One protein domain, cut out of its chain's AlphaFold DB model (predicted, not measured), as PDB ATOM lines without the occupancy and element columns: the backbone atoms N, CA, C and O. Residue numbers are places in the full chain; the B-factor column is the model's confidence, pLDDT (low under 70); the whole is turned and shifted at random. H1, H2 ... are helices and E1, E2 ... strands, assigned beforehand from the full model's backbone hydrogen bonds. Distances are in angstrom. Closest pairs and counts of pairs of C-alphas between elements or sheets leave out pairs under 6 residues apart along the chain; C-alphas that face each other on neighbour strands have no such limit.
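AT A GLANCE: This is residues 21 to 229 of the 285 residues of the protein "Hypothetical protein" of Symbiodinium sp. CCMP2592 (UniProt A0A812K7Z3). A twisted five-stranded sheet has helices on both faces, H3 and H4 on one and H2 and H5 on the other, while H1 packs on H2 away from the sheet. Long loops join most of these parts, the longest being residues 145 to 174. The printed part has 209 residues with five named helices and five named strands, in the order E1 H1 E2 H2 H3 E3 H4 E4 E5 H5; the class is mixed, with 93 residues in named elements, under half. The sheet runs E2 E3 E1 E4 E5 and is mixed. The whole is compact and rounded, with a radius of gyration of the C-alphas of 16.0 A and spans of 47 by 39 by 33 A.

HOW THE PARTS SIT: Begin at inner strand E1, residues 21 to 28. E3, residues 126 to 132, is its parallel neighbour, with N 25 and O 128 within hydrogen-bond range at 2.8 A. E4, residues 175 to 183, is its antiparallel neighbour, with N 24 and O 179 at 3.0 A. Edge strand E2, residues 71 to 74, is parallel to E3, with N 73 and O 129 at 3.1 A. Edge strand E5, residues 191 to 199, forms a hairpin with E4, with N 178 and O 196 at 2.8 A; it bends by 61 degrees at residue 194. Look next at H2, residues 87 to 99, on the sheet over E2 and E3 at a height of 8.6 A; its closest C-alphas to E3 are those of Pro 88 and Ala 131, 5.0 A. H5, residues 219 to 227, on the same face, is over E4 and E5 at 9.5 A; Pro 219 and Ser 196 of E5 have the closest C-alphas, 6.6 A. On the opposite face H4, residues 134 to 144, runs along E1 at a height of 8.2 A; His 134 and Arg 28 have the closest C-alphas, 5.4 A. H3, residues 112 to 120, touches H4 at a steep tilt of 51 degrees, closest at the C-alphas of Val 112 and Leu 140, 5.9 A. H1, residues 43 to 56, is not on the sheet but touches H2, closest at the C-alphas of Ala 53 and Leu 95, 3.9 A. E1, H1 and E2 form a split strand-helix-strand unit, two strands running the same way with E3 between them, its crossover right-handed; E2, H2, H3 and E3 form a strand-helix-strand unit of parallel neighbours, and the helices on both faces make three layers. Every O i to N i+4 pair is within hydrogen-bond range in H1 and H3, against 6 of 9 in H2, 4 of 7 in H4 and 3 of 5 in H5.

IN THESE COORDINATES: Find C-alpha 21 at (-52.472, -7.700, -29.547), where E1 begins its 23.3 A. E4 spans 26.0 A, E5 23.0 A and H1 20.1 A. H5 ends at C-alpha 227, (-62.000, -6.086, -25.930).

THE WHOLE: The C-alphas of Asp 35 and Glu 228, the two farthest apart, are 48.5 A apart. The printed part has no cut; long links include H4 to E4 and E5 to H5. pLDDT is under 70 at residues 79 to 83 and 211 to 229.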
ATOM      1  N   TRP A  21     -52.295  -8.938 -28.787       94.75
ATOM      2  CA  TRP A  21     -52.472  -7.700 -29.547       94.75
ATOM      3  C   TRP A  21     -51.397  -6.662 -29.212       94.75
ATOM      4  O   TRP A  21     -50.786  -6.701 -28.146       94.75
ATOM      5  N   ALA A  22     -51.142  -5.722 -30.118       96.88
ATOM      6  CA  ALA A  22     -50.290  -4.559 -29.863       96.88
ATOM      7  C   ALA A  22     -50.727  -3.367 -30.722       96.88
ATOM      8  O   ALA A  22     -51.338  -3.534 -31.773       96.88
ATOM      9  N   LEU A  23     -50.388  -2.155 -30.293       96.88
ATOM     10  CA  LEU A  23     -50.625  -0.924 -31.042       96.88
ATOM     11  C   LEU A  23     -49.320  -0.380 -31.600       96.88
ATOM     12  O   LEU A  23     -48.394  -0.094 -30.844       96.88
ATOM     13  N   LEU A  24     -49.261  -0.192 -32.915       97.81
ATOM     14  CA  LEU A  24     -48.143   0.455 -33.594       97.81
ATOM     15  C   LEU A  24     -48.582   1.822 -34.103       97.81
ATOM     16  O   LEU A  24     -49.448   1.919 -34.964       97.81
ATOM     17  N   ASN A  25     -47.937   2.866 -33.601       97.69
ATOM     18  CA  ASN A  25     -48.039   4.221 -34.110       97.69
ATOM     19  C   ASN A  25     -46.770   4.516 -34.917       97.69
ATOM     20  O   ASN A  25     -45.672   4.529 -34.362       97.69
ATOM     21  N   LEU A  26     -46.903   4.734 -36.219       97.81
ATOM     22  CA  LEU A  26     -45.804   4.996 -37.139       97.81
ATOM     23  C   LEU A  26     -45.924   6.429 -37.673       97.81
ATOM     24  O   LEU A  26     -46.879   6.769 -38.372       97.81
ATOM     25  N   ILE A  27     -44.942   7.266 -37.346       97.62
ATOM     26  CA  ILE A  27     -44.868   8.672 -37.751       97.62
ATOM     27  C   ILE A  27     -43.611   8.943 -38.575       97.62
ATOM     28  O   ILE A  27     -42.571   8.289 -38.438       97.62
ATOM     29  N   ARG A  28     -43.696   9.945 -39.444       97.12
ATOM     30  CA  ARG A  28     -42.517  10.544 -40.060       97.12
ATOM     31  C   ARG A  28     -41.763  11.357 -39.002       97.12
ATOM     32  O   ARG A  28     -42.374  11.912 -38.096       97.12
ATOM     33  N   HIS A  29     -40.443  11.469 -39.129       97.12
ATOM     34  CA  HIS A  29     -39.681  12.465 -38.376       97.12
ATOM     35  C   HIS A  29     -40.241  13.881 -38.608       97.12
ATOM     36  O   HIS A  29     -40.710  14.182 -39.709       97.12
ATOM     37  N   ALA A  30     -40.132  14.755 -37.612       97.06
ATOM     38  CA  ALA A  30     -40.601  16.135 -37.679       97.06
ATOM     39  C   ALA A  30     -39.778  17.007 -38.655       97.06
ATOM     40  O   ALA A  30     -38.860  16.535 -39.345       97.06
ATOM     41  N   GLU A  31     -40.158  18.271 -38.774       96.06
ATOM     42  CA  GLU A  31     -39.732  19.215 -39.797       96.06
ATOM     43  C   GLU A  31     -38.210  19.327 -39.881       96.06
ATOM     44  O   GLU A  31     -37.489  19.383 -38.886       96.06
ATOM     45  N   ARG A  32     -37.709  19.381 -41.117       93.94
ATOM     46  CA  ARG A  32     -36.291  19.595 -41.421       93.94
ATOM     47  C   ARG A  32     -36.072  20.967 -42.037       93.94
ATOM     48  O   ARG A  32     -36.956  21.472 -42.722       93.94
ATOM     49  N   TYR A  33     -34.851  21.477 -41.942       93.88
ATOM     50  CA  TYR A  33     -34.412  22.609 -42.755       93.88
ATOM     51  C   TYR A  33     -34.527  22.313 -44.256       93.88
ATOM     52  O   TYR A  33     -34.405  21.159 -44.689       93.88
ATOM     53  N   ALA A  34     -34.711  23.365 -45.060       91.50
ATOM     54  CA  ALA A  34     -34.639  23.268 -46.519       91.50
ATOM     55  C   ALA A  34     -33.286  22.695 -46.969       91.50
ATOM     56  O   ALA A  34     -33.259  21.766 -47.789       91.50
ATOM     57  N   ASP A  35     -32.195  23.184 -46.367       90.38
ATOM     58  CA  ASP A  35     -30.851  22.643 -46.546       90.38
ATOM     59  C   ASP A  35     -30.780  21.201 -46.020       90.38
ATOM     60  O   ASP A  35     -30.934  20.922 -44.831       90.38
ATOM     61  N   LYS A  36     -30.552  20.263 -46.945       85.94
ATOM     62  CA  LYS A  36     -30.483  18.823 -46.670       85.94
ATOM     63  C   LYS A  36     -29.184  18.410 -45.976       85.94
ATOM     64  O   LYS A  36     -29.124  17.280 -45.492       85.94
ATOM     65  N   SER A  37     -28.170  19.278 -45.958       88.25
ATOM     66  CA  SER A  37     -26.921  19.041 -45.228       88.25
ATOM     67  C   SER A  37     -27.132  19.095 -43.713       88.25
ATOM     68  O   SER A  37     -26.430  18.412 -42.971       88.25
ATOM     69  N   ILE A  38     -28.153  19.830 -43.263       91.19
ATOM     70  CA  ILE A  38     -28.541  19.897 -41.860       91.19
ATOM     71  C   ILE A  38     -29.322  18.631 -41.504       91.19
ATOM     72  O   ILE A  38     -30.356  18.309 -42.103       91.19
ATOM     73  N   THR A  39     -28.806  17.875 -40.538       92.69
ATOM     74  CA  THR A  39     -29.281  16.525 -40.203       92.69
ATOM     75  C   THR A  39     -30.194  16.450 -38.984       92.69
ATOM     76  O   THR A  39     -30.746  15.374 -38.750       92.69
ATOM     77  N   TYR A  40     -30.389  17.569 -38.282       95.00
ATOM     78  CA  TYR A  40     -31.278  17.735 -37.131       95.00
ATOM     79  C   TYR A  40     -32.595  18.445 -37.512       95.00
ATOM     80  O   TYR A  40     -32.815  18.790 -38.687       95.00
ATOM     81  N   LEU A  41     -33.518  18.557 -36.555       97.00
ATOM     82  CA  LEU A  41     -34.833  19.185 -36.706       97.00
ATOM     83  C   LEU A  41     -34.720  20.702 -36.898       97.00
ATOM     84  O   LEU A  41     -33.840  21.350 -36.350       97.00
ATOM     85  N   ALA A  42     -35.625  21.269 -37.693       96.88
ATOM     86  CA  ALA A  42     -35.848  22.715 -37.698       96.88
ATOM     87  C   ALA A  42     -36.615  23.140 -36.428       96.88
ATOM     88  O   ALA A  42     -37.248  22.279 -35.815       96.88
ATOM     89  N   PRO A  43     -36.648  24.440 -36.066       96.25
ATOM     90  CA  PRO A  43     -37.371  24.911 -34.880       96.25
ATOM     91  C   PRO A  43     -38.839  24.458 -34.822       96.25
ATOM     92  O   PRO A  43     -39.276  23.938 -33.802       96.25
ATOM     93  N   ASP A  44     -39.578  24.529 -35.938       95.38
ATOM     94  CA  ASP A  44     -40.965  24.031 -35.985       95.38
ATOM     95  C   ASP A  44     -41.048  22.508 -35.751       95.38
ATOM     96  O   ASP A  44     -42.014  21.995 -35.187       95.38
ATOM     97  N   GLY A  45     -39.999  21.772 -36.130       97.00
ATOM     98  CA  GLY A  45     -39.888  20.338 -35.883       97.00
ATOM     99  C   GLY A  45     -39.616  20.008 -34.419       97.00
ATOM    100  O   GLY A  45     -40.147  19.022 -33.906       97.00
ATOM    101  N   GLU A  46     -38.838  20.838 -33.724       97.75
ATOM    102  CA  GLU A  46     -38.651  20.740 -32.272       97.75
ATOM    103  C   GLU A  46     -39.972  21.000 -31.532       97.75
ATOM    104  O   GLU A  46     -40.340  20.243 -30.627       97.75
ATOM    105  N   ASP A  47     -40.735  22.003 -31.971       96.19
ATOM    106  CA  ASP A  47     -42.075  22.300 -31.457       96.19
ATOM    107  C   ASP A  47     -43.048  21.134 -31.678       96.19
ATOM    108  O   ASP A  47     -43.808  20.763 -30.773       96.19
ATOM    109  N   ARG A  48     -43.008  20.494 -32.851       95.75
ATOM    110  CA  ARG A  48     -43.809  19.294 -33.124       95.75
ATOM    111  C   ARG A  48     -43.375  18.106 -32.265       95.75
ATOM    112  O   ARG A  48     -44.229  17.383 -31.748       95.75
ATOM    113  N   ALA A  49     -42.077  17.908 -32.050       98.00
ATOM    114  CA  ALA A  49     -41.569  16.864 -31.159       98.00
ATOM    115  C   ALA A  49     -42.053  17.074 -29.708       98.00
ATOM    116  O   ALA A  49     -42.504  16.133 -29.045       98.00
ATOM    117  N   GLN A  50     -42.047  18.322 -29.231       97.44
ATOM    118  CA  GLN A  50     -42.627  18.718 -27.942       97.44
ATOM    119  C   GLN A  50     -44.141  18.464 -27.886       97.44
ATOM    120  O   GLN A  50     -44.654  17.982 -26.871       97.44
ATOM    121  N   TYR A  51     -44.865  18.763 -28.967       95.19
ATOM    122  CA  TYR A  51     -46.296  18.480 -29.086       95.19
ATOM    123  C   TYR A  51     -46.590  16.981 -28.961       95.19
ATOM    124  O   TYR A  51     -47.381  16.585 -28.102       95.19
ATOM    125  N   ILE A  52     -45.893  16.140 -29.732       96.06
ATOM    126  CA  ILE A  52     -46.019  14.675 -29.674       96.06
ATOM    127  C   ILE A  52     -45.770  14.183 -28.247       96.06
ATOM    128  O   ILE A  52     -46.592  13.457 -27.686       96.06
ATOM    129  N   ALA A  53     -44.681  14.634 -27.619       96.75
ATOM    130  CA  ALA A  53     -44.348  14.271 -26.248       96.75
ATOM    131  C   ALA A  53     -45.450  14.647 -25.260       96.75
ATOM    132  O   ALA A  53     -45.808  13.862 -24.377       96.75
ATOM    133  N   ARG A  54     -46.012  15.849 -25.400       94.44
ATOM    134  CA  ARG A  54     -47.093  16.325 -24.543       94.44
ATOM    135  C   ARG A  54     -48.367  15.512 -24.702       94.44
ATOM    136  O   ARG A  54     -48.962  15.185 -23.678       94.44
ATOM    137  N   CYS A  55     -48.754  15.199 -25.931       92.94
ATOM    138  CA  CYS A  55     -50.030  14.556 -26.217       92.94
ATOM    139  C   CYS A  55     -49.996  13.047 -25.981       92.94
ATOM    140  O   CYS A  55     -50.933  12.521 -25.389       92.94
ATOM    141  N   ALA A  56     -48.893  12.369 -26.300       94.38
ATOM    142  CA  ALA A  56     -48.738  10.937 -26.031       94.38
ATOM    143  C   ALA A  56     -48.617  10.600 -24.531       94.38
ATOM    144  O   ALA A  56     -48.821   9.457 -24.134       94.38
ATOM    145  N   THR A  57     -48.294  11.587 -23.688       94.56
ATOM    146  CA  THR A  57     -48.243  11.456 -22.216       94.56
ATOM    147  C   THR A  57     -49.397  12.174 -21.514       94.56
ATOM    148  O   THR A  57     -49.365  12.373 -20.295       94.56
ATOM    149  N   GLY A  58     -50.398  12.627 -22.273       90.12
ATOM    150  CA  GLY A  58     -51.583  13.275 -21.726       90.12
ATOM    151  C   GLY A  58     -52.370  12.331 -20.814       90.12
ATOM    152  O   GLY A  58     -52.369  11.119 -20.996       90.12
ATOM    153  N   LYS A  59     -53.064  12.893 -19.814       86.06
ATOM    154  CA  LYS A  59     -53.941  12.106 -18.925       86.06
ATOM    155  C   LYS A  59     -55.198  11.599 -19.635       86.06
ATOM    156  O   LYS A  59     -55.746  10.580 -19.235       86.06
ATOM    157  N   ALA A  60     -55.675  12.352 -20.623       84.38
ATOM    158  CA  ALA A  60     -56.825  11.984 -21.428       84.38
ATOM    159  C   ALA A  60     -56.329  11.284 -22.703       84.38
ATOM    160  O   ALA A  60     -55.510  11.882 -23.409       84.38
ATOM    161  N   PRO A  61     -56.785  10.054 -22.990       84.38
ATOM    162  CA  PRO A  61     -56.486   9.406 -24.257       84.38
ATOM    163  C   PRO A  61     -57.120  10.195 -25.406       84.38
ATOM    164  O   PRO A  61     -58.190  10.786 -25.255       84.38
ATOM    165  N   THR A  62     -56.464  10.187 -26.560       84.31
ATOM    166  CA  THR A  62     -56.999  10.735 -27.816       84.31
ATOM    167  C   THR A  62     -57.069   9.621 -28.854       84.31
ATOM    168  O   THR A  62     -56.481   8.562 -28.647       84.31
ATOM    169  N   LEU A  63     -57.736   9.822 -29.994       82.19
ATOM    170  CA  LEU A  63     -57.701   8.806 -31.059       82.19
ATOM    171  C   LEU A  63     -56.269   8.583 -31.577       82.19
ATOM    172  O   LEU A  63     -55.882   7.462 -31.889       82.19
ATOM    173  N   MET A  64     -55.455   9.642 -31.605       84.00
ATOM    174  CA  MET A  64     -54.039   9.571 -31.976       84.00
ATOM    175  C   MET A  64     -53.205   8.791 -30.949       84.00
ATOM    176  O   MET A  64     -52.330   8.017 -31.329       84.00
ATOM    177  N   PHE A  65     -53.457   8.993 -29.655       88.69
ATOM    178  CA  PHE A  65     -52.756   8.314 -28.567       88.69
ATOM    179  C   PHE A  65     -53.778   7.696 -27.604       88.69
ATOM    180  O   PHE A  65     -54.011   8.228 -26.514       88.69
ATOM    181  N   PRO A  66     -54.413   6.574 -27.996       88.12
ATOM    182  CA  PRO A  66     -55.488   5.967 -27.214       88.12
ATOM    183  C   PRO A  66     -54.957   5.321 -25.934       88.12
ATOM    184  O   PRO A  66     -55.702   5.110 -24.979       88.12
ATOM    185  N   ARG A  67     -53.655   5.014 -25.901       90.44
ATOM    186  CA  ARG A  67     -52.935   4.501 -24.738       90.44
ATOM    187  C   ARG A  67     -51.548   5.147 -24.670       90.44
ATOM    188  O   ARG A  67     -50.973   5.435 -25.724       90.44
ATOM    189  N   PRO A  68     -50.987   5.346 -23.466       93.69
ATOM    190  CA  PRO A  68     -49.600   5.765 -23.324       93.69
ATOM    191  C   PRO A  68     -48.654   4.763 -24.004       93.69
ATOM    192  O   PRO A  68     -48.880   3.552 -23.902       93.69
ATOM    193  N   PRO A  69     -47.589   5.227 -24.675       97.31
ATOM    194  CA  PRO A  69     -46.597   4.329 -25.243       97.31
ATOM    195  C   PRO A  69     -45.891   3.537 -24.134       97.31
ATOM    196  O   PRO A  69     -45.636   4.051 -23.048       97.31
ATOM    197  N   SER A  70     -45.556   2.286 -24.429       98.25
ATOM    198  CA  SER A  70     -44.716   1.408 -23.609       98.25
ATOM    199  C   SER A  70     -43.349   1.143 -24.246       98.25
ATOM    200  O   SER A  70     -42.463   0.600 -23.592       98.25
ATOM    201  N   ALA A  71     -43.161   1.524 -25.514       98.56
ATOM    202  CA  ALA A  71     -41.905   1.393 -26.240       98.56
ATOM    203  C   ALA A  71     -41.746   2.514 -27.277       98.56
ATOM    204  O   ALA A  71     -42.729   2.964 -27.871       98.56
ATOM    205  N   LEU A  72     -40.503   2.929 -27.526       98.81
ATOM    206  CA  LEU A  72     -40.153   3.955 -28.509       98.81
ATOM    207  C   LEU A  72     -39.042   3.439 -29.424       98.81
ATOM    208  O   LEU A  72     -38.054   2.891 -28.937       98.81
ATOM    209  N   LEU A  73     -39.184   3.644 -30.733       98.69
ATOM    210  CA  LEU A  73     -38.165   3.276 -31.719       98.69
ATOM    211  C   LEU A  73     -37.957   4.408 -32.729       98.69
ATOM    212  O   LEU A  73     -38.908   4.924 -33.313       98.69
ATOM    213  N   ALA A  74     -36.706   4.747 -32.998       98.38
ATOM    214  CA  ALA A  74     -36.322   5.661 -34.062       98.38
ATOM    215  C   ALA A  74     -35.404   4.961 -35.065       98.38
ATOM    216  O   ALA A  74     -34.453   4.280 -34.683       98.38
ATOM    217  N   GLY A  75     -35.663   5.163 -36.357       96.50
ATOM    218  CA  GLY A  75     -34.796   4.634 -37.408       96.50
ATOM    219  C   GLY A  75     -33.420   5.280 -37.374       96.50
ATOM    220  O   GLY A  75     -33.305   6.508 -37.412       96.50
ATOM    221  N   LYS A  76     -32.372   4.457 -37.324       92.56
ATOM    222  CA  LYS A  76     -30.984   4.921 -37.331       92.56
ATOM    223  C   LYS A  76     -30.447   4.967 -38.742       92.56
ATOM    224  O   LYS A  76     -30.468   3.975 -39.455       92.56
ATOM    225  N   ARG A  77     -29.873   6.097 -39.132       84.81
ATOM    226  CA  ARG A  77     -29.108   6.174 -40.371       84.81
ATOM    227  C   ARG A  77     -27.633   5.986 -40.056       84.81
ATOM    228  O   ARG A  77     -27.087   6.734 -39.254       84.81
ATOM    229  N   GLN A  78     -26.988   4.980 -40.636       72.19
ATOM    230  CA  GLN A  78     -25.536   4.855 -40.512       72.19
ATOM    231  C   GLN A  78     -24.824   5.948 -41.323       72.19
ATOM    232  O   GLN A  78     -25.255   6.314 -42.419       72.19
ATOM    233  N   GLU A  79     -23.700   6.447 -40.801       65.94
ATOM    234  CA  GLU A  79     -22.888   7.504 -41.430       65.94
ATOM    235  C   GLU A  79     -22.390   7.143 -42.835       65.94
ATOM    236  O   GLU A  79     -22.172   8.026 -43.663       65.94
ATOM    237  N   LEU A  80     -22.281   5.846 -43.135       54.66
ATOM    238  CA  LEU A  80     -21.733   5.309 -44.383       54.66
ATOM    239  C   LEU A  80     -22.493   5.749 -45.650       54.66
ATOM    240  O   LEU A  80     -21.950   5.650 -46.746       54.66
ATOM    241  N   ALA A  81     -23.718   6.271 -45.521       55.50
ATOM    242  CA  ALA A  81     -24.540   6.726 -46.646       55.50
ATOM    243  C   ALA A  81     -24.445   8.241 -46.945       55.50
ATOM    244  O   ALA A  81     -25.289   8.768 -47.671       55.50
ATOM    245  N   GLY A  82     -23.481   8.970 -46.361       55.75
ATOM    246  CA  GLY A  82     -23.254  10.403 -46.636       55.75
ATOM    247  C   GLY A  82     -24.337  11.357 -46.104       55.75
ATOM    248  O   GLY A  82     -24.252  12.567 -46.296       55.75
ATOM    249  N   HIS A  83     -25.345  10.827 -45.406       62.50
ATOM    250  CA  HIS A  83     -26.426  11.577 -44.775       62.50
ATOM    251  C   HIS A  83     -26.768  10.922 -43.433       62.50
ATOM    252  O   HIS A  83     -27.459   9.911 -43.415       62.50
ATOM    253  N   ASN A  84     -26.312  11.477 -42.308       81.75
ATOM    254  CA  ASN A  84     -26.580  10.946 -40.964       81.75
ATOM    255  C   ASN A  84     -27.743  11.702 -40.294       81.75
ATOM    256  O   ASN A  84     -27.530  12.534 -39.420       81.75
ATOM    257  N   SER A  85     -28.975  11.493 -40.769       90.38
ATOM    258  CA  SER A  85     -30.154  12.190 -40.227       90.38
ATOM    259  C   SER A  85     -30.481  11.705 -38.810       90.38
ATOM    260  O   SER A  85     -30.922  10.569 -38.650       90.38
ATOM    261  N   THR A  86     -30.376  12.585 -37.813       94.44
ATOM    262  CA  THR A  86     -30.758  12.335 -36.407       94.44
ATOM    263  C   THR A  86     -32.229  12.644 -36.128       94.44
ATOM    264  O   THR A  86     -32.774  12.198 -35.122       94.44
ATOM    265  N   ARG A  87     -32.904  13.337 -37.053       96.31
ATOM    266  CA  ARG A  87     -34.313  13.756 -36.935       96.31
ATOM    267  C   ARG A  87     -35.297  12.706 -36.402       96.31
ATOM    268  O   ARG A  87     -36.103  13.083 -35.556       96.31
ATOM    269  N   PRO A  88     -35.298  11.424 -36.838       97.69
ATOM    270  CA  PRO A  88     -36.213  10.436 -36.260       97.69
ATOM    271  C   PRO A  88     -36.029  10.274 -34.746       97.69
ATOM    272  O   PRO A  88     -37.009  10.196 -34.012       97.69
ATOM    273  N   TRP A  89     -34.779  10.281 -34.278       97.81
ATOM    274  CA  TRP A  89     -34.458  10.208 -32.856       97.81
ATOM    275  C   TRP A  89     -34.877  11.490 -32.131       97.81
ATOM    276  O   TRP A  89     -35.579  11.424 -31.127       97.81
ATOM    277  N   GLU A  90     -34.541  12.659 -32.680       98.44
ATOM    278  CA  GLU A  90     -34.901  13.962 -32.093       98.44
ATOM    279  C   GLU A  90     -36.418  14.165 -32.002       98.44
ATOM    280  O   GLU A  90     -36.903  14.759 -31.044       98.44
ATOM    281  N   THR A  91     -37.182  13.593 -32.938       98.62
ATOM    282  CA  THR A  91     -38.654  13.651 -32.934       98.62
ATOM    283  C   THR A  91     -39.248  12.963 -31.702       98.62
ATOM    284  O   THR A  91     -40.235  13.436 -31.142       98.62
ATOM    285  N   LEU A  92     -38.656  11.847 -31.259       98.69
ATOM    286  CA  LEU A  92     -39.147  11.079 -30.108       98.69
ATOM    287  C   LEU A  92     -38.395  11.378 -28.810       98.69
ATOM    288  O   LEU A  92     -38.851  10.971 -27.740       98.69
ATOM    289  N   HIS A  93     -37.266  12.080 -28.866       98.62
ATOM    290  CA  HIS A  93     -36.448  12.331 -27.687       98.62
ATOM    291  C   HIS A  93     -37.196  13.086 -26.571       98.62
ATOM    292  O   HIS A  93     -37.156  12.616 -25.430       98.62
ATOM    293  N   PRO A  94     -37.966  14.163 -26.844       98.69
ATOM    294  CA  PRO A  94     -38.757  14.820 -25.802       98.69
ATOM    295  C   PRO A  94     -39.777  13.879 -25.141       98.69
ATOM    296  O   PRO A  94     -40.007  13.959 -23.933       98.69
ATOM    297  N   LEU A  95     -40.359  12.947 -25.904       98.44
ATOM    298  CA  LEU A  95     -41.289  11.950 -25.377       98.44
ATOM    299  C   LEU A  95     -40.577  10.944 -24.474       98.44
ATOM    300  O   LEU A  95     -41.083  10.638 -23.395       98.44
ATOM    301  N   ALA A  96     -39.407  10.458 -24.879       98.69
ATOM    302  CA  ALA A  96     -38.579   9.575 -24.062       98.69
ATOM    303  C   ALA A  96     -38.240  10.228 -22.712       98.69
ATOM    304  O   ALA A  96     -38.502   9.649 -21.658       98.69
ATOM    305  N   MET A  97     -37.786  11.485 -22.739       98.56
ATOM    306  CA  MET A  97     -37.484  12.257 -21.530       98.56
ATOM    307  C   MET A  97     -38.709  12.443 -20.630       98.56
ATOM    308  O   MET A  97     -38.607  12.319 -19.412       98.56
ATOM    309  N   LYS A  98     -39.876  12.722 -21.218       97.88
ATOM    310  CA  LYS A  98     -41.106  12.977 -20.460       97.88
ATOM    311  C   LYS A  98     -41.745  11.710 -19.884       97.88
ATOM    312  O   LYS A  98     -42.345  11.769 -18.815       97.88
ATOM    313  N   SER A  99     -41.654  10.590 -20.595       97.81
ATOM    314  CA  SER A  99     -42.241   9.302 -20.193       97.81
ATOM    315  C   SER A  99     -41.302   8.441 -19.343       97.81
ATOM    316  O   SER A  99     -41.765   7.510 -18.689       97.81
ATOM    317  N   GLY A 100     -39.996   8.730 -19.352       98.25
ATOM    318  CA  GLY A 100     -38.971   7.883 -18.739       98.25
ATOM    319  C   GLY A 100     -38.669   6.605 -19.533       98.25
ATOM    320  O   GLY A 100     -37.969   5.729 -19.029       98.25
ATOM    321  N   LEU A 101     -39.195   6.474 -20.756       98.44
ATOM    322  CA  LEU A 101     -38.944   5.325 -21.626       98.44
ATOM    323  C   LEU A 101     -37.574   5.428 -22.299       98.44
ATOM    324  O   LEU A 101     -37.130   6.506 -22.695       98.44
ATOM    325  N   GLN A 102     -36.936   4.278 -22.516       98.38
ATOM    326  CA  GLN A 102     -35.754   4.202 -23.365       98.38
ATOM    327  C   GLN A 102     -36.154   4.407 -24.833       98.38
ATOM    328  O   GLN A 102     -37.038   3.719 -25.344       98.38
ATOM    329  N   LEU A 103     -35.484   5.340 -25.513       98.50
ATOM    330  CA  LEU A 103     -35.605   5.513 -26.958       98.50
ATOM    331  C   LEU A 103     -34.618   4.593 -27.667       98.50
ATOM    332  O   LEU A 103     -33.411   4.846 -27.651       98.50
ATOM    333  N   ASP A 104     -35.136   3.538 -28.285       98.06
ATOM    334  CA  ASP A 104     -34.324   2.617 -29.063       98.06
ATOM    335  C   ASP A 104     -33.993   3.208 -30.445       98.06
ATOM    336  O   ASP A 104     -34.840   3.809 -31.108       98.06
ATOM    337  N   ASN A 105     -32.749   3.040 -30.885       96.50
ATOM    338  CA  ASN A 105     -32.267   3.408 -32.208       96.50
ATOM    339  C   ASN A 105     -31.254   2.395 -32.776       96.50
ATOM    340  O   ASN A 105     -30.353   2.782 -33.517       96.50
ATOM    341  N   HIS A 106     -31.334   1.102 -32.435       96.06
ATOM    342  CA  HIS A 106     -30.404   0.109 -33.001       96.06
ATOM    343  C   HIS A 106     -30.748  -0.327 -34.432       96.06
ATOM    344  O   HIS A 106     -29.864  -0.814 -35.135       96.06
ATOM    345  N   VAL A 107     -32.007  -0.180 -34.857       96.25
ATOM    346  CA  VAL A 107     -32.476  -0.647 -36.169       96.25
ATOM    347  C   VAL A 107     -32.081   0.354 -37.252       96.25
ATOM    348  O   VAL A 107     -32.431   1.535 -37.172       96.25
ATOM    349  N   ASP A 108     -31.362  -0.121 -38.270       94.06
ATOM    350  CA  ASP A 108     -31.003   0.704 -39.422       94.06
ATOM    351  C   ASP A 108     -32.251   1.130 -40.208       94.06
ATOM    352  O   ASP A 108     -33.212   0.373 -40.344       94.06
ATOM    353  N   PHE A 109     -32.239   2.347 -40.750       93.25
ATOM    354  CA  PHE A 109     -33.384   2.939 -41.428       93.25
ATOM    355  C   PHE A 109     -33.845   2.141 -42.662       93.25
ATOM    356  O   PHE A 109     -34.999   2.281 -43.072       93.25
ATOM    357  N   GLN A 110     -32.967   1.326 -43.254       94.06
ATOM    358  CA  GLN A 110     -33.262   0.434 -44.381       94.06
ATOM    359  C   GLN A 110     -33.561  -1.009 -43.953       94.06
ATOM    360  O   GLN A 110     -34.013  -1.804 -44.778       94.06
ATOM    361  N   ASP A 111     -33.349  -1.361 -42.684       96.12
ATOM    362  CA  ASP A 111     -33.510  -2.726 -42.186       96.12
ATOM    363  C   ASP A 111     -34.965  -3.030 -41.792       96.12
ATOM    364  O   ASP A 111     -35.351  -3.084 -40.620       96.12
ATOM    365  N   VAL A 112     -35.795  -3.261 -42.809       97.62
ATOM    366  CA  VAL A 112     -37.213  -3.629 -42.651       97.62
ATOM    367  C   VAL A 112     -37.379  -4.943 -41.870       97.62
ATOM    368  O   VAL A 112     -38.337  -5.101 -41.106       97.62
ATOM    369  N   LEU A 113     -36.445  -5.891 -42.019       97.31
ATOM    370  CA  LEU A 113     -36.481  -7.158 -41.284       97.31
ATOM    371  C   LEU A 113     -36.127  -6.954 -39.809       97.31
ATOM    372  O   LEU A 113     -36.812  -7.507 -38.949       97.31
ATOM    373  N   GLY A 114     -35.125  -6.130 -39.512       97.81
ATOM    374  CA  GLY A 114     -34.775  -5.708 -38.157       97.81
ATOM    375  C   GLY A 114     -35.919  -4.973 -37.469       97.81
ATOM    376  O   GLY A 114     -36.225  -5.268 -36.313       97.81
ATOM    377  N   PHE A 115     -36.630  -4.102 -38.192       98.38
ATOM    378  CA  PHE A 115     -37.851  -3.456 -37.700       98.38
ATOM    379  C   PHE A 115     -38.930  -4.483 -37.332       98.38
ATOM    380  O   PHE A 115     -39.454  -4.472 -36.217       98.38
ATOM    381  N   LYS A 116     -39.227  -5.432 -38.226       97.94
ATOM    382  CA  LYS A 116     -40.197  -6.501 -37.944       97.94
ATOM    383  C   LYS A 116     -39.764  -7.377 -36.765       97.94
ATOM    384  O   LYS A 116     -40.583  -7.726 -35.915       97.94
ATOM    385  N   ALA A 117     -38.478  -7.707 -36.685       98.06
ATOM    386  CA  ALA A 117     -37.911  -8.472 -35.582       98.06
ATOM    387  C   ALA A 117     -37.993  -7.711 -34.252       98.06
ATOM    388  O   ALA A 117     -38.232  -8.338 -33.222       98.06
ATOM    389  N   TYR A 118     -37.821  -6.385 -34.261       98.31
ATOM    390  CA  TYR A 118     -38.052  -5.533 -33.097       98.31
ATOM    391  C   TYR A 118     -39.499  -5.638 -32.619       98.31
ATOM    392  O   TYR A 118     -39.732  -5.969 -31.457       98.31
ATOM    393  N   LEU A 119     -40.464  -5.451 -33.523       98.12
ATOM    394  CA  LEU A 119     -41.883  -5.530 -33.178       98.12
ATOM    395  C   LEU A 119     -42.261  -6.901 -32.611       98.12
ATOM    396  O   LEU A 119     -42.969  -6.976 -31.614       98.12
ATOM    397  N   ASN A 120     -41.754  -7.994 -33.186       97.44
ATOM    398  CA  ASN A 120     -42.049  -9.354 -32.719       97.44
ATOM    399  C   ASN A 120     -41.606  -9.632 -31.270       97.44
ATOM    400  O   ASN A 120     -42.139 -10.551 -30.645       97.44
ATOM    401  N   ARG A 121     -40.680  -8.836 -30.718       96.88
ATOM    402  CA  ARG A 121     -40.267  -8.922 -29.306       96.88
ATOM    403  C   ARG A 121     -41.186  -8.160 -28.352       96.88
ATOM    404  O   ARG A 121     -41.024  -8.300 -27.142       96.88
ATOM    405  N   LEU A 122     -42.124  -7.361 -28.861       96.50
ATOM    406  CA  LEU A 122     -43.053  -6.620 -28.017       96.50
ATOM    407  C   LEU A 122     -43.973  -7.586 -27.244       96.50
ATOM    408  O   LEU A 122     -44.510  -8.534 -27.833       96.50
ATOM    409  N   PRO A 123     -44.178  -7.349 -25.936       96.12
ATOM    410  CA  PRO A 123     -45.220  -8.017 -25.168       96.12
ATOM    411  C   PRO A 123     -46.616  -7.724 -25.724       96.12
ATOM    412  O   PRO A 123     -46.845  -6.661 -26.308       96.12
ATOM    413  N   SER A 124     -47.559  -8.632 -25.475       95.44
ATOM    414  CA  SER A 124     -48.983  -8.364 -25.690       95.44
ATOM    415  C   SER A 124     -49.437  -7.123 -24.912       95.44
ATOM    416  O   SER A 124     -48.898  -6.813 -23.848       95.44
ATOM    417  N   GLY A 125     -50.382  -6.373 -25.467       94.25
ATOM    418  CA  GLY A 125     -50.887  -5.111 -24.929       94.25
ATOM    419  C   GLY A 125     -49.937  -3.914 -25.064       94.25
ATOM    420  O   GLY A 125     -50.253  -2.831 -24.561       94.25
ATOM    421  N   SER A 126     -48.782  -4.068 -25.724       96.81
ATOM    422  CA  SER A 126     -47.821  -2.972 -25.911       96.81
ATOM    423  C   SER A 126     -48.351  -1.890 -26.846       96.81
ATOM    424  O   SER A 126     -49.038  -2.178 -27.822       96.81
ATOM    425  N   THR A 127     -47.975  -0.638 -26.589       97.62
ATOM    426  CA  THR A 127     -48.182   0.484 -27.515       97.62
ATOM    427  C   THR A 127     -46.822   1.054 -27.890       97.62
ATOM    428  O   THR A 127     -46.123   1.605 -27.044       97.62
ATOM    429  N   VAL A 128     -46.415   0.903 -29.144       98.38
ATOM    430  CA  VAL A 128     -45.136   1.408 -29.644       98.38
ATOM    431  C   VAL A 128     -45.359   2.664 -30.480       98.38
ATOM    432  O   VAL A 128     -46.276   2.712 -31.302       98.38
ATOM    433  N   LEU A 129     -44.518   3.680 -30.275       98.56
ATOM    434  CA  LEU A 129     -44.423   4.840 -31.163       98.56
ATOM    435  C   LEU A 129     -43.083   4.813 -31.900       98.56
ATOM    436  O   LEU A 129     -42.020   4.691 -31.286       98.56
ATOM    437  N   VAL A 130     -43.152   4.909 -33.223       98.62
ATOM    438  CA  VAL A 130     -42.019   4.755 -34.132       98.62
ATOM    439  C   VAL A 130     -41.880   5.995 -34.999       98.62
ATOM    440  O   VAL A 130     -42.843   6.381 -35.656       98.62
ATOM    441  N   ALA A 131     -40.680   6.572 -35.064       98.44
ATOM    442  CA  ALA A 131     -40.364   7.675 -35.969       98.44
ATOM    443  C   ALA A 131     -39.374   7.243 -37.054       98.44
ATOM    444  O   ALA A 131     -38.361   6.595 -36.771       98.44
ATOM    445  N   TRP A 132     -39.650   7.628 -38.305       97.75
ATOM    446  CA  TRP A 132     -38.850   7.206 -39.458       97.75
ATOM    447  C   TRP A 132     -38.788   8.238 -40.597       97.75
ATOM    448  O   TRP A 132     -39.430   9.285 -40.565       97.75
ATOM    449  N   GLU A 133     -38.006   7.958 -41.642       94.69
ATOM    450  CA  GLU A 133     -38.059   8.702 -42.911       94.69
ATOM    451  C   GLU A 133     -39.258   8.257 -43.770       94.69
ATOM    452  O   GLU A 133     -39.442   7.064 -44.014       94.69
ATOM    453  N   HIS A 134     -40.022   9.224 -44.301       93.81
ATOM    454  CA  HIS A 134     -41.241   8.994 -45.101       93.81
ATOM    455  C   HIS A 134     -41.075   7.980 -46.245       93.81
ATOM    456  O   HIS A 134     -41.988   7.204 -46.518       93.81
ATOM    457  N   LYS A 135     -39.901   7.929 -46.888       93.62
ATOM    458  CA  LYS A 135     -39.628   7.012 -48.009       93.62
ATOM    459  C   LYS A 135     -39.693   5.534 -47.632       93.62
ATOM    460  O   LYS A 135     -39.966   4.709 -48.494       93.62
ATOM    461  N   MET A 136     -39.437   5.209 -46.368       96.12
ATOM    462  CA  MET A 136     -39.423   3.827 -45.886       96.12
ATOM    463  C   MET A 136     -40.757   3.412 -45.266       96.12
ATOM    464  O   MET A 136     -41.009   2.222 -45.128       96.12
ATOM    465  N   MET A 137     -41.629   4.360 -44.911       96.50
ATOM    466  CA  MET A 137     -42.848   4.074 -44.144       96.50
ATOM    467  C   MET A 137     -43.771   3.067 -44.841       96.50
ATOM    468  O   MET A 137     -44.318   2.198 -44.171       96.50
ATOM    469  N   GLY A 138     -43.872   3.111 -46.175       96.94
ATOM    470  CA  GLY A 138     -44.619   2.110 -46.947       96.94
ATOM    471  C   GLY A 138     -44.053   0.692 -46.817       96.94
ATOM    472  O   GLY A 138     -44.799  -0.262 -46.620       96.94
ATOM    473  N   GLN A 139     -42.723   0.548 -46.846       97.81
ATOM    474  CA  GLN A 139     -42.059  -0.749 -46.676       97.81
ATOM    475  C   GLN A 139     -42.191  -1.273 -45.238       97.81
ATOM    476  O   GLN A 139     -42.405  -2.468 -45.034       97.81
ATOM    477  N   LEU A 140     -42.110  -0.385 -44.240       98.25
ATOM    478  CA  LEU A 140     -42.329  -0.740 -42.835       98.25
ATOM    479  C   LEU A 140     -43.774  -1.189 -42.582       98.25
ATOM    480  O   LEU A 140     -43.987  -2.196 -41.910       98.25
ATOM    481  N   ALA A 141     -44.755  -0.483 -43.153       97.69
ATOM    482  CA  ALA A 141     -46.163  -0.863 -43.088       97.69
ATOM    483  C   ALA A 141     -46.393  -2.240 -43.721       97.69
ATOM    484  O   ALA A 141     -46.923  -3.133 -43.065       97.69
ATOM    485  N   GLN A 142     -45.894  -2.468 -44.940       97.44
ATOM    486  CA  GLN A 142     -46.034  -3.753 -45.635       97.44
ATOM    487  C   GLN A 142     -45.426  -4.936 -44.856       97.44
ATOM    488  O   GLN A 142     -45.884  -6.072 -44.982       97.44
ATOM    489  N   ALA A 143     -44.411  -4.698 -44.018       97.38
ATOM    490  CA  ALA A 143     -43.793  -5.747 -43.208       97.38
ATOM    491  C   ALA A 143     -44.745  -6.341 -42.153       97.38
ATOM    492  O   ALA A 143     -44.625  -7.534 -41.824       97.38
ATOM    493  N   VAL A 144     -45.666  -5.523 -41.630       96.75
ATOM    494  CA  VAL A 144     -46.686  -5.915 -40.642       96.75
ATOM    495  C   VAL A 144     -48.069  -6.103 -41.260       96.75
ATOM    496  O   VAL A 144     -48.892  -6.813 -40.693       96.75
ATOM    497  N   ASP A 145     -48.310  -5.530 -42.432       96.44
ATOM    498  CA  ASP A 145     -49.575  -5.559 -43.156       96.44
ATOM    499  C   ASP A 145     -49.386  -6.127 -44.576       96.44
ATOM    500  O   ASP A 145     -49.404  -5.397 -45.569       96.44
ATOM    501  N   PRO A 146     -49.158  -7.447 -44.705       93.62
ATOM    502  CA  PRO A 146     -48.978  -8.082 -46.008       93.62
ATOM    503  C   PRO A 146     -50.274  -8.145 -46.833       93.62
ATOM    504  O   PRO A 146     -50.214  -8.449 -48.022       93.62
ATOM    505  N   GLU A 147     -51.428  -7.900 -46.208       90.75
ATOM    506  CA  GLU A 147     -52.749  -7.916 -46.847       90.75
ATOM    507  C   GLU A 147     -53.116  -6.546 -47.444       90.75
ATOM    508  O   GLU A 147     -54.002  -6.474 -48.294       90.75
ATOM    509  N   GLY A 148     -52.385  -5.486 -47.081       92.94
ATOM    510  CA  GLY A 148     -52.466  -4.176 -47.725       92.94
ATOM    511  C   GLY A 148     -53.643  -3.323 -47.253       92.94
ATOM    512  O   GLY A 148     -54.296  -2.678 -48.072       92.94
ATOM    513  N   LEU A 149     -53.915  -3.309 -45.946       92.81
ATOM    514  CA  LEU A 149     -54.839  -2.360 -45.315       92.81
ATOM    515  C   LEU A 149     -54.331  -0.908 -45.421       92.81
ATOM    516  O   LEU A 149     -55.120   0.013 -45.640       92.81
ATOM    517  N   ALA A 150     -53.028  -0.695 -45.250       93.88
ATOM    518  CA  ALA A 150     -52.368   0.600 -45.330       93.88
ATOM    519  C   ALA A 150     -51.950   0.951 -46.770       93.88
ATOM    520  O   ALA A 150     -51.571   0.072 -47.550       93.88
ATOM    521  N   PRO A 151     -51.933   2.248 -47.136       93.25
ATOM    522  CA  PRO A 151     -51.404   2.689 -48.421       93.25
ATOM    523  C   PRO A 151     -49.937   2.282 -48.618       93.25
ATOM    524  O   PRO A 151     -49.126   2.336 -47.698       93.25
ATOM    525  N   ALA A 152     -49.553   1.982 -49.860       94.38
ATOM    526  CA  ALA A 152     -48.167   1.629 -50.191       94.38
ATOM    527  C   ALA A 152     -47.171   2.795 -50.029       94.38
ATOM    528  O   ALA A 152     -45.961   2.577 -49.967       94.38
ATOM    529  N   LYS A 153     -47.659   4.040 -49.991       94.62
ATOM    530  CA  LYS A 153     -46.837   5.246 -49.885       94.62
ATOM    531  C   LYS A 153     -47.382   6.161 -48.797       94.62
ATOM    532  O   LYS A 153     -48.586   6.384 -48.710       94.62
ATOM    533  N   TYR A 154     -46.470   6.721 -48.010       93.38
ATOM    534  CA  TYR A 154     -46.793   7.787 -47.073       93.38
ATOM    535  C   TYR A 154     -47.150   9.080 -47.824       93.38
ATOM    536  O   TYR A 154     -46.504   9.366 -48.839       93.38
ATOM    537  N   PRO A 155     -48.160   9.848 -47.377       92.12
ATOM    538  CA  PRO A 155     -48.588  11.053 -48.078       92.12
ATOM    539  C   PRO A 155     -47.451  12.074 -48.199       92.12
ATOM    540  O   PRO A 155     -46.770  12.387 -47.221       92.12
ATOM    541  N   ASP A 156     -47.262  12.618 -49.404       90.12
ATOM    542  CA  ASP A 156     -46.325  13.727 -49.617       90.12
ATOM    543  C   ASP A 156     -46.903  15.044 -49.083       90.12
ATOM    544  O   ASP A 156     -46.154  15.868 -48.566       90.12
ATOM    545  N   HIS A 157     -48.228  15.200 -49.154       88.62
ATOM    546  CA  HIS A 157     -48.993  16.376 -48.743       88.62
ATOM    547  C   HIS A 157     -50.180  15.949 -47.877       88.62
ATOM    548  O   HIS A 157     -50.717  14.855 -48.058       88.62
ATOM    549  N   CYS A 158     -50.598  16.811 -46.958       82.50
ATOM    550  CA  CYS A 158     -51.823  16.628 -46.193       82.50
ATOM    551  C   CYS A 158     -52.527  17.966 -45.994       82.50
ATOM    552  O   CYS A 158     -51.866  18.989 -45.833       82.50
ATOM    553  N   ASP A 159     -53.859  17.941 -45.981       78.25
ATOM    554  CA  ASP A 159     -54.652  19.105 -45.582       78.25
ATOM    555  C   ASP A 159     -54.592  19.230 -44.052       78.25
ATOM    556  O   ASP A 159     -55.440  18.698 -43.343       78.25
ATOM    557  N   SER A 160     -53.536  19.832 -43.515       73.94
ATOM    558  CA  SER A 160     -53.420  20.118 -42.083       73.94
ATOM    559  C   SER A 160     -54.085  21.451 -41.734       73.94
ATOM    560  O   SER A 160     -54.085  22.387 -42.532       73.94
ATOM    561  N   GLU A 161     -54.618  21.569 -40.511       73.25
ATOM    562  CA  GLU A 161     -55.065  22.867 -39.972       73.25
ATOM    563  C   GLU A 161     -53.890  23.856 -39.857       73.25
ATOM    564  O   GLU A 161     -54.056  25.071 -39.965       73.25
ATOM    565  N   TRP A 162     -52.682  23.322 -39.670       80.94
ATOM    566  CA  TRP A 162     -51.432  24.058 -39.745       80.94
ATOM    567  C   TRP A 162     -50.979  24.238 -41.183       80.94
ATOM    568  O   TRP A 162     -50.822  23.269 -41.922       80.94
ATOM    569  N   THR A 163     -50.692  25.477 -41.567       85.38
ATOM    570  CA  THR A 163     -49.962  25.726 -42.809       85.38
ATOM    571  C   THR A 163     -48.492  25.413 -42.569       85.38
ATOM    572  O   THR A 163     -47.804  26.166 -41.881       85.38
ATOM    573  N   GLU A 164     -48.025  24.294 -43.124       86.38
ATOM    574  CA  GLU A 164     -46.621  23.898 -43.025       86.38
ATOM    575  C   GLU A 164     -45.705  25.024 -43.543       86.38
ATOM    576  O   GLU A 164     -46.008  25.628 -44.581       86.38
ATOM    577  N   PRO A 165     -44.578  25.315 -42.865       86.56
ATOM    578  CA  PRO A 165     -43.674  26.381 -43.284       86.56
ATOM    579  C   PRO A 165     -43.217  26.203 -44.735       86.56
ATOM    580  O   PRO A 165     -42.930  25.084 -45.162       86.56
ATOM    581  N   GLU A 166     -43.069  27.295 -45.490       89.00
ATOM    582  CA  GLU A 166     -42.738  27.252 -46.928       89.00
ATOM    583  C   GLU A 166     -41.479  26.415 -47.227       89.00
ATOM    584  O   GLU A 166     -41.428  25.668 -48.207       89.00
ATOM    585  N   TYR A 167     -40.484  26.449 -46.332       88.12
ATOM    586  CA  TYR A 167     -39.234  25.695 -46.468       88.12
ATOM    587  C   TYR A 167     -39.426  24.168 -46.479       88.12
ATOM    588  O   TYR A 167     -38.529  23.423 -46.888       88.12
ATOM    589  N   THR A 168     -40.584  23.683 -46.027       87.25
ATOM    590  CA  THR A 168     -40.956  22.266 -46.082       87.25
ATOM    591  C   THR A 168     -41.442  21.838 -47.467       87.25
ATOM    592  O   THR A 168     -41.524  20.634 -47.718       87.25
ATOM    593  N   MET A 169     -41.727  22.789 -48.366       86.12
ATOM    594  CA  MET A 169     -42.346  22.575 -49.682       86.12
ATOM    595  C   MET A 169     -43.704  21.857 -49.586       86.12
ATOM    596  O   MET A 169     -44.026  21.004 -50.413       86.12
ATOM    597  N   GLY A 170     -44.476  22.161 -48.537       84.50
ATOM    598  CA  GLY A 170     -45.787  21.559 -48.277       84.50
ATOM    599  C   GLY A 170     -45.719  20.080 -47.892       84.50
ATOM    600  O   GLY A 170     -46.695  19.356 -48.074       84.50
ATOM    601  N   ALA A 171     -44.559  19.604 -47.433       90.69
ATOM    602  CA  ALA A 171     -44.388  18.211 -47.062       90.69
ATOM    603  C   ALA A 171     -45.247  17.856 -45.841       90.69
ATOM    604  O   ALA A 171     -45.265  18.593 -44.862       90.69
ATOM    605  N   CYS A 172     -45.891  16.691 -45.863       91.56
ATOM    606  CA  CYS A 172     -46.756  16.273 -44.769       91.56
ATOM    607  C   CYS A 172     -45.964  15.800 -43.538       91.56
ATOM    608  O   CYS A 172     -45.201  14.824 -43.624       91.56
ATOM    609  N   TYR A 173     -46.177  16.467 -42.400       93.88
ATOM    610  CA  TYR A 173     -45.650  16.079 -41.084       93.88
ATOM    611  C   TYR A 173     -46.744  15.776 -40.057       93.88
ATOM    612  O   TYR A 173     -46.440  15.197 -39.019       93.88
ATOM    613  N   ASP A 174     -48.003  16.119 -40.338       91.38
ATOM    614  CA  ASP A 174     -49.115  16.006 -39.388       91.38
ATOM    615  C   ASP A 174     -49.872  14.670 -39.457       91.38
ATOM    616  O   ASP A 174     -51.031  14.596 -39.071       91.38
ATOM    617  N   VAL A 175     -49.244  13.600 -39.949       92.62
ATOM    618  CA  VAL A 175     -49.895  12.294 -40.137       92.62
ATOM    619  C   VAL A 175     -49.315  11.230 -39.213       92.62
ATOM    620  O   VAL A 175     -48.102  11.108 -39.034       92.62
ATOM    621  N   ILE A 176     -50.192  10.379 -38.693       94.06
ATOM    622  CA  ILE A 176     -49.832   9.149 -37.993       94.06
ATOM    623  C   ILE A 176     -50.532   7.959 -38.645       94.06
ATOM    624  O   ILE A 176     -51.722   7.996 -38.965       94.06
ATOM    625  N   TRP A 177     -49.762   6.900 -38.873       95.62
ATOM    626  CA  TRP A 177     -50.273   5.603 -39.292       95.62
ATOM    627  C   TRP A 177     -50.371   4.704 -38.074       95.62
ATOM    628  O   TRP A 177     -49.364   4.387 -37.443       95.62
ATOM    629  N   GLN A 178     -51.587   4.307 -37.738       95.56
ATOM    630  CA  GLN A 178     -51.885   3.479 -36.585       95.56
ATOM    631  C   GLN A 178     -52.270   2.080 -37.038       95.56
ATOM    632  O   GLN A 178     -53.106   1.924 -37.922       95.56
ATOM    633  N   PHE A 179     -51.700   1.060 -36.412       95.69
ATOM    634  CA  PHE A 179     -52.034  -0.332 -36.675       95.69
ATOM    635  C   PHE A 179     -52.440  -1.020 -35.381       95.69
ATOM    636  O   PHE A 179     -51.735  -0.918 -34.372       95.69
ATOM    637  N   VAL A 180     -53.529  -1.784 -35.442       95.06
ATOM    638  CA  VAL A 180     -53.824  -2.819 -34.448       95.06
ATOM    639  C   VAL A 180     -53.168  -4.098 -34.943       95.06
ATOM    640  O   VAL A 180     -53.554  -4.643 -35.980       95.06
ATOM    641  N   LEU A 181     -52.138  -4.540 -34.236       96.56
ATOM    642  CA  LEU A 181     -51.400  -5.761 -34.515       96.56
ATOM    643  C   LEU A 181     -51.995  -6.920 -33.721       96.56
ATOM    644  O   LEU A 181     -52.421  -6.740 -32.585       96.56
ATOM    645  N   TYR A 182     -51.968  -8.107 -34.313       95.44
ATOM    646  CA  TYR A 182     -52.493  -9.349 -33.757       95.44
ATOM    647  C   TYR A 182     -51.543 -10.516 -34.037       95.44
ATOM    648  O   TYR A 182     -50.912 -10.564 -35.101       95.44
ATOM    649  N   ARG A 183     -51.479 -11.486 -33.125       94.94
ATOM    650  CA  ARG A 183     -50.909 -12.824 -33.365       94.94
ATOM    651  C   ARG A 183     -51.644 -13.857 -32.512       94.94
ATOM    652  O   ARG A 183     -52.089 -13.539 -31.416       94.94
ATOM    653  N   SER A 184     -51.760 -15.095 -32.992       91.50
ATOM    654  CA  SER A 184     -52.508 -16.128 -32.254       91.50
ATOM    655  C   SER A 184     -51.766 -16.647 -31.019       91.50
ATOM    656  O   SER A 184     -52.384 -17.156 -30.092       91.50
ATOM    657  N   HIS A 185     -50.436 -16.526 -31.013       88.94
ATOM    658  CA  HIS A 185     -49.585 -16.856 -29.878       88.94
ATOM    659  C   HIS A 185     -48.224 -16.152 -29.976       88.94
ATOM    660  O   HIS A 185     -47.769 -15.789 -31.063       88.94
ATOM    661  N   SER A 186     -47.494 -16.076 -28.862       88.69
ATOM    662  CA  SER A 186     -46.227 -15.333 -28.737       88.69
ATOM    663  C   SER A 186     -45.108 -15.710 -29.722       88.69
ATOM    664  O   SER A 186     -44.229 -14.896 -29.995       88.69
ATOM    665  N   ARG A 187     -45.132 -16.929 -30.285       90.06
ATOM    666  CA  ARG A 187     -44.147 -17.396 -31.285       90.06
ATOM    667  C   ARG A 187     -44.449 -16.964 -32.725       90.06
ATOM    668  O   ARG A 187     -43.617 -17.174 -33.604       90.06
ATOM    669  N   GLU A 188     -45.632 -16.418 -32.989       94.31
ATOM    670  CA  GLU A 188     -46.009 -15.931 -34.316       94.31
ATOM    671  C   GLU A 188     -45.563 -14.482 -34.521       94.31
ATOM    672  O   GLU A 188     -45.362 -13.721 -33.574       94.31
ATOM    673  N   SER A 189     -45.409 -14.093 -35.787       96.06
ATOM    674  CA  SER A 189     -45.180 -12.688 -36.121       96.06
ATOM    675  C   SER A 189     -46.470 -11.891 -36.011       96.06
ATOM    676  O   SER A 189     -47.530 -12.374 -36.409       96.06
ATOM    677  N   TRP A 190     -46.347 -10.644 -35.566       97.25
ATOM    678  CA  TRP A 190     -47.439  -9.682 -35.620       97.25
ATOM    679  C   TRP A 190     -47.960  -9.491 -37.046       97.25
ATOM    680  O   TRP A 190     -47.180  -9.443 -38.005       97.25
ATOM    681  N   ARG A 191     -49.280  -9.343 -37.170       96.88
ATOM    682  CA  ARG A 191     -49.979  -8.963 -38.401       96.88
ATOM    683  C   ARG A 191     -50.991  -7.867 -38.112       96.88
ATOM    684  O   ARG A 191     -51.671  -7.924 -37.092       96.88
ATOM    685  N   ALA A 192     -51.111  -6.896 -39.003       96.19
ATOM    686  CA  ALA A 192     -52.141  -5.876 -38.911       96.19
ATOM    687  C   ALA A 192     -53.536  -6.499 -39.070       96.19
ATOM    688  O   ALA A 192     -53.770  -7.316 -39.959       96.19
ATOM    689  N   LYS A 193     -54.459  -6.108 -38.191       94.25
ATOM    690  CA  LYS A 193     -55.897  -6.411 -38.273       94.25
ATOM    691  C   LYS A 193     -56.738  -5.177 -38.554       94.25
ATOM    692  O   LYS A 193     -57.823  -5.295 -39.109       94.25
ATOM    693  N   ALA A 194     -56.229  -4.009 -38.186       92.75
ATOM    694  CA  ALA A 194     -56.839  -2.732 -38.501       92.75
ATOM    695  C   ALA A 194     -55.758  -1.689 -38.782       92.75
ATOM    696  O   ALA A 194     -54.640  -1.784 -38.268       92.75
ATOM    697  N   PHE A 195     -56.131  -0.688 -39.577       93.19
ATOM    698  CA  PHE A 195     -55.289   0.437 -39.948       93.19
ATOM    699  C   PHE A 195     -56.067   1.752 -39.837       93.19
ATOM    700  O   PHE A 195     -57.181   1.884 -40.359       93.19
ATOM    701  N   SER A 196     -55.445   2.740 -39.201       91.62
ATOM    702  CA  SER A 196     -55.943   4.103 -39.093       91.62
ATOM    703  C   SER A 196     -54.946   5.111 -39.650       91.62
ATOM    704  O   SER A 196     -53.796   5.166 -39.227       91.62
ATOM    705  N   HIS A 197     -55.401   5.930 -40.595       91.00
ATOM    706  CA  HIS A 197     -54.702   7.139 -41.018       91.00
ATOM    707  C   HIS A 197     -55.340   8.321 -40.292       91.00
ATOM    708  O   HIS A 197     -56.490   8.669 -40.565       91.00
ATOM    709  N   LEU A 198     -54.602   8.908 -39.352       89.25
ATOM    710  CA  LEU A 198     -55.079  10.022 -38.535       89.25
ATOM    711  C   LEU A 198     -54.184  11.245 -38.724       89.25
ATOM    712  O   LEU A 198     -53.000  11.115 -39.061       89.25
ATOM    713  N   ARG A 199     -54.739  12.421 -38.431       87.56
ATOM    714  CA  ARG A 199     -53.958  13.645 -38.269       87.56
ATOM    715  C   ARG A 199     -53.602  13.881 -36.812       87.56
ATOM    716  O   ARG A 199     -54.421  13.642 -35.924       87.56
ATOM    717  N   MET A 200     -52.396  14.381 -36.567       87.69
ATOM    718  CA  MET A 200     -51.972  14.722 -35.212       87.69
ATOM    719  C   MET A 200     -52.612  16.027 -34.723       87.69
ATOM    720  O   MET A 200     -52.769  16.204 -33.512       87.69
ATOM    721  N   GLY A 201     -53.028  16.914 -35.636       87.50
ATOM    722  CA  GLY A 201     -53.644  18.202 -35.318       87.50
ATOM    723  C   GLY A 201     -52.665  19.168 -34.657       87.50
ATOM    724  O   GLY A 201     -53.054  19.955 -33.794       87.50
ATOM    725  N   PHE A 202     -51.380  19.064 -34.998       88.94
ATOM    726  CA  PHE A 202     -50.408  20.074 -34.609       88.94
ATOM    727  C   PHE A 202     -50.754  21.387 -35.304       88.94
ATOM    728  O   PHE A 202     -50.973  21.402 -36.508       88.94
ATOM    729  N   ALA A 203     -50.763  22.480 -34.542       86.06
ATOM    730  CA  ALA A 203     -51.014  23.837 -35.029       86.06
ATOM    731  C   ALA A 203     -49.972  24.837 -34.491       86.06
ATOM    732  O   ALA A 203     -50.311  25.960 -34.115       86.06
ATOM    733  N   GLY A 204     -48.711  24.397 -34.383       85.44
ATOM    734  CA  GLY A 204     -47.595  25.160 -33.806       85.44
ATOM    735  C   GLY A 204     -47.309  24.823 -32.333       85.44
ATOM    736  O   GLY A 204     -48.095  24.125 -31.676       85.44
ATOM    737  N   GLY A 205     -46.197  25.330 -31.782       77.94
ATOM    738  CA  GLY A 205     -45.668  24.953 -30.456       77.94
ATOM    739  C   GLY A 205     -46.636  25.100 -29.270       77.94
ATOM    740  O   GLY A 205     -46.561  24.345 -28.296       77.94
ATOM    741  N   GLY A 206     -47.617  26.002 -29.369       77.94
ATOM    742  CA  GLY A 206     -48.650  26.228 -28.348       77.94
ATOM    743  C   GLY A 206     -49.963  25.460 -28.541       77.94
ATOM    744  O   GLY A 206     -50.874  25.611 -27.725       77.94
ATOM    745  N   SER A 207     -50.097  24.669 -29.606       82.44
ATOM    746  CA  SER A 207     -51.354  23.983 -29.934       82.44
ATOM    747  C   SER A 207     -51.781  23.008 -28.833       82.44
ATOM    748  O   SER A 207     -50.956  22.302 -28.245       82.44
ATOM    749  N   LYS A 208     -53.081  22.979 -28.510       86.75
ATOM    750  CA  LYS A 208     -53.648  21.985 -27.584       86.75
ATOM    751  C   LYS A 208     -53.583  20.610 -28.235       86.75
ATOM    752  O   LYS A 208     -53.667  20.514 -29.450       86.75
ATOM    753  N   CYS A 209     -53.485  19.559 -27.424       85.94
ATOM    754  CA  CYS A 209     -53.637  18.204 -27.941       85.94
ATOM    755  C   CYS A 209     -55.028  18.072 -28.550       85.94
ATOM    756  O   CYS A 209     -56.020  18.149 -27.824       85.94
ATOM    757  N   SER A 210     -55.081  17.961 -29.874       71.06
ATOM    758  CA  SER A 210     -56.328  17.722 -30.585       71.06
ATOM    759  C   SER A 210     -56.838  16.313 -30.261       71.06
ATOM    760  O   SER A 210     -56.062  15.432 -29.873       71.06
ATOM    761  N   GLU A 211     -58.131  16.059 -30.457       61.88
ATOM    762  CA  GLU A 211     -58.694  14.702 -30.346       61.88
ATOM    763  C   GLU A 211     -58.258  13.765 -31.503       61.88
ATOM    764  O   GLU A 211     -58.691  12.616 -31.549       61.88
ATOM    765  N   ALA A 212     -57.306  14.197 -32.349       60.75
ATOM    766  CA  ALA A 212     -57.058  13.762 -33.724       60.75
ATOM    767  C   ALA A 212     -58.191  14.213 -34.651       60.75
ATOM    768  O   ALA A 212     -59.334  13.768 -34.545       60.75
ATOM    769  N   VAL A 213     -57.876  15.140 -35.551       52.19
ATOM    770  CA  VAL A 213     -58.853  15.693 -36.489       52.19
ATOM    771  C   VAL A 213     -59.007  14.694 -37.635       52.19
ATOM    772  O   VAL A 213     -58.090  14.519 -38.430       52.19
ATOM    773  N   GLU A 214     -60.166  14.034 -37.677       51.09
ATOM    774  CA  GLU A 214     -60.655  13.182 -38.770       51.09
ATOM    775  C   GLU A 214     -59.909  11.846 -38.968       51.09
ATOM    776  O   GLU A 214     -58.836  11.794 -39.574       51.09
ATOM    777  N   PRO A 215     -60.491  10.708 -38.541       51.28
ATOM    778  CA  PRO A 215     -60.052   9.429 -39.068       51.28
ATOM    779  C   PRO A 215     -60.390   9.337 -40.563       51.28
ATOM    780  O   PRO A 215     -61.558   9.225 -40.934       51.28
ATOM    781  N   PHE A 216     -59.373   9.301 -41.428       50.53
ATOM    782  CA  PHE A 216     -59.558   8.930 -42.840       50.53
ATOM    783  C   PHE A 216     -59.931   7.450 -43.013       50.53
ATOM    784  O   PHE A 216     -60.331   7.029 -44.097       50.53
ATOM    785  N   SER A 217     -59.826   6.652 -41.947       50.91
ATOM    786  CA  SER A 217     -60.328   5.283 -41.896       50.91
ATOM    787  C   SER A 217     -60.987   4.981 -40.552       50.91
ATOM    788  O   SER A 217     -60.472   5.324 -39.492       50.91
ATOM    789  N   ASN A 218     -62.158   4.349 -40.630       51.00
ATOM    790  CA  ASN A 218     -63.109   4.184 -39.538       51.00
ATOM    791  C   ASN A 218     -62.516   3.400 -38.341       51.00
ATOM    792  O   ASN A 218     -62.367   2.180 -38.439       51.00
ATOM    793  N   PRO A 219     -62.231   4.051 -37.195       55.72
ATOM    794  CA  PRO A 219     -61.698   3.387 -36.013       55.72
ATOM    795  C   PRO A 219     -62.782   2.618 -35.239       55.72
ATOM    796  O   PRO A 219     -62.501   2.052 -34.188       55.72
ATOM    797  N   SER A 220     -64.033   2.562 -35.717       53.66
ATOM    798  CA  SER A 220     -65.134   1.928 -34.982       53.66
ATOM    799  C   SER A 220     -64.957   0.425 -34.746       53.66
ATOM    800  O   SER A 220     -65.641  -0.125 -33.890       53.66
ATOM    801  N   SER A 221     -64.070  -0.256 -35.480       55.84
ATOM    802  CA  SER A 221     -63.728  -1.665 -35.229       55.84
ATOM    803  C   SER A 221     -62.718  -1.856 -34.092       55.84
ATOM    804  O   SER A 221     -62.503  -2.980 -33.648       55.84
ATOM    805  N   TRP A 222     -62.100  -0.782 -33.594       68.69
ATOM    806  CA  TRP A 222     -61.024  -0.858 -32.607       68.69
ATOM    807  C   TRP A 222     -61.468  -1.397 -31.248       68.69
ATOM    808  O   TRP A 222     -60.789  -2.292 -30.751       68.69
ATOM    809  N   PRO A 223     -62.584  -0.925 -30.648       61.84
ATOM    810  CA  PRO A 223     -62.997  -1.410 -29.334       61.84
ATOM    811  C   PRO A 223     -63.311  -2.906 -29.357       61.84
ATOM    812  O   PRO A 223     -62.865  -3.636 -28.487       61.84
ATOM    813  N   GLN A 224     -63.971  -3.389 -30.415       61.31
ATOM    814  CA  GLN A 224     -64.280  -4.812 -30.586       61.31
ATOM    815  C   GLN A 224     -63.003  -5.660 -30.675       61.31
ATOM    816  O   GLN A 224     -62.903  -6.687 -30.015       61.31
ATOM    817  N   LEU A 225     -62.003  -5.200 -31.434       61.84
ATOM    818  CA  LEU A 225     -60.733  -5.915 -31.592       61.84
ATOM    819  C   LEU A 225     -59.866  -5.910 -30.324       61.84
ATOM    820  O   LEU A 225     -59.077  -6.831 -30.133       61.84
ATOM    821  N   MET A 226     -59.969  -4.873 -29.487       65.06
ATOM    822  CA  MET A 226     -59.198  -4.783 -28.242       65.06
ATOM    823  C   MET A 226     -59.888  -5.483 -27.069       65.06
ATOM    824  O   MET A 226     -59.198  -6.118 -26.276       65.06
ATOM    825  N   ASP A 227     -61.220  -5.428 -26.987       64.94
ATOM    826  CA  ASP A 227     -62.000  -6.086 -25.930       64.94
ATOM    827  C   ASP A 227     -61.999  -7.619 -26.082       64.94
ATOM    828  O   ASP A 227     -62.012  -8.341 -25.087       64.94
ATOM    829  N   GLU A 228     -61.912  -8.145 -27.312       58.44
ATOM    830  CA  GLU A 228     -61.749  -9.588 -27.563       58.44
ATOM    831  C   GLU A 228     -60.417 -10.151 -27.024       58.44
ATOM    832  O   GLU A 228     -60.309 -11.358 -26.802       58.44
ATOM    833  N   GLY A 229     -59.413  -9.297 -26.794       54.69
ATOM    834  CA  GLY A 229     -58.078  -9.688 -26.333       54.69
ATOM    835  C   GLY A 229     -57.842  -9.609 -24.820       54.69
ATOM    836  O   GLY A 229     -56.802 -10.077 -24.369       54.69
TER     837      GLY A 229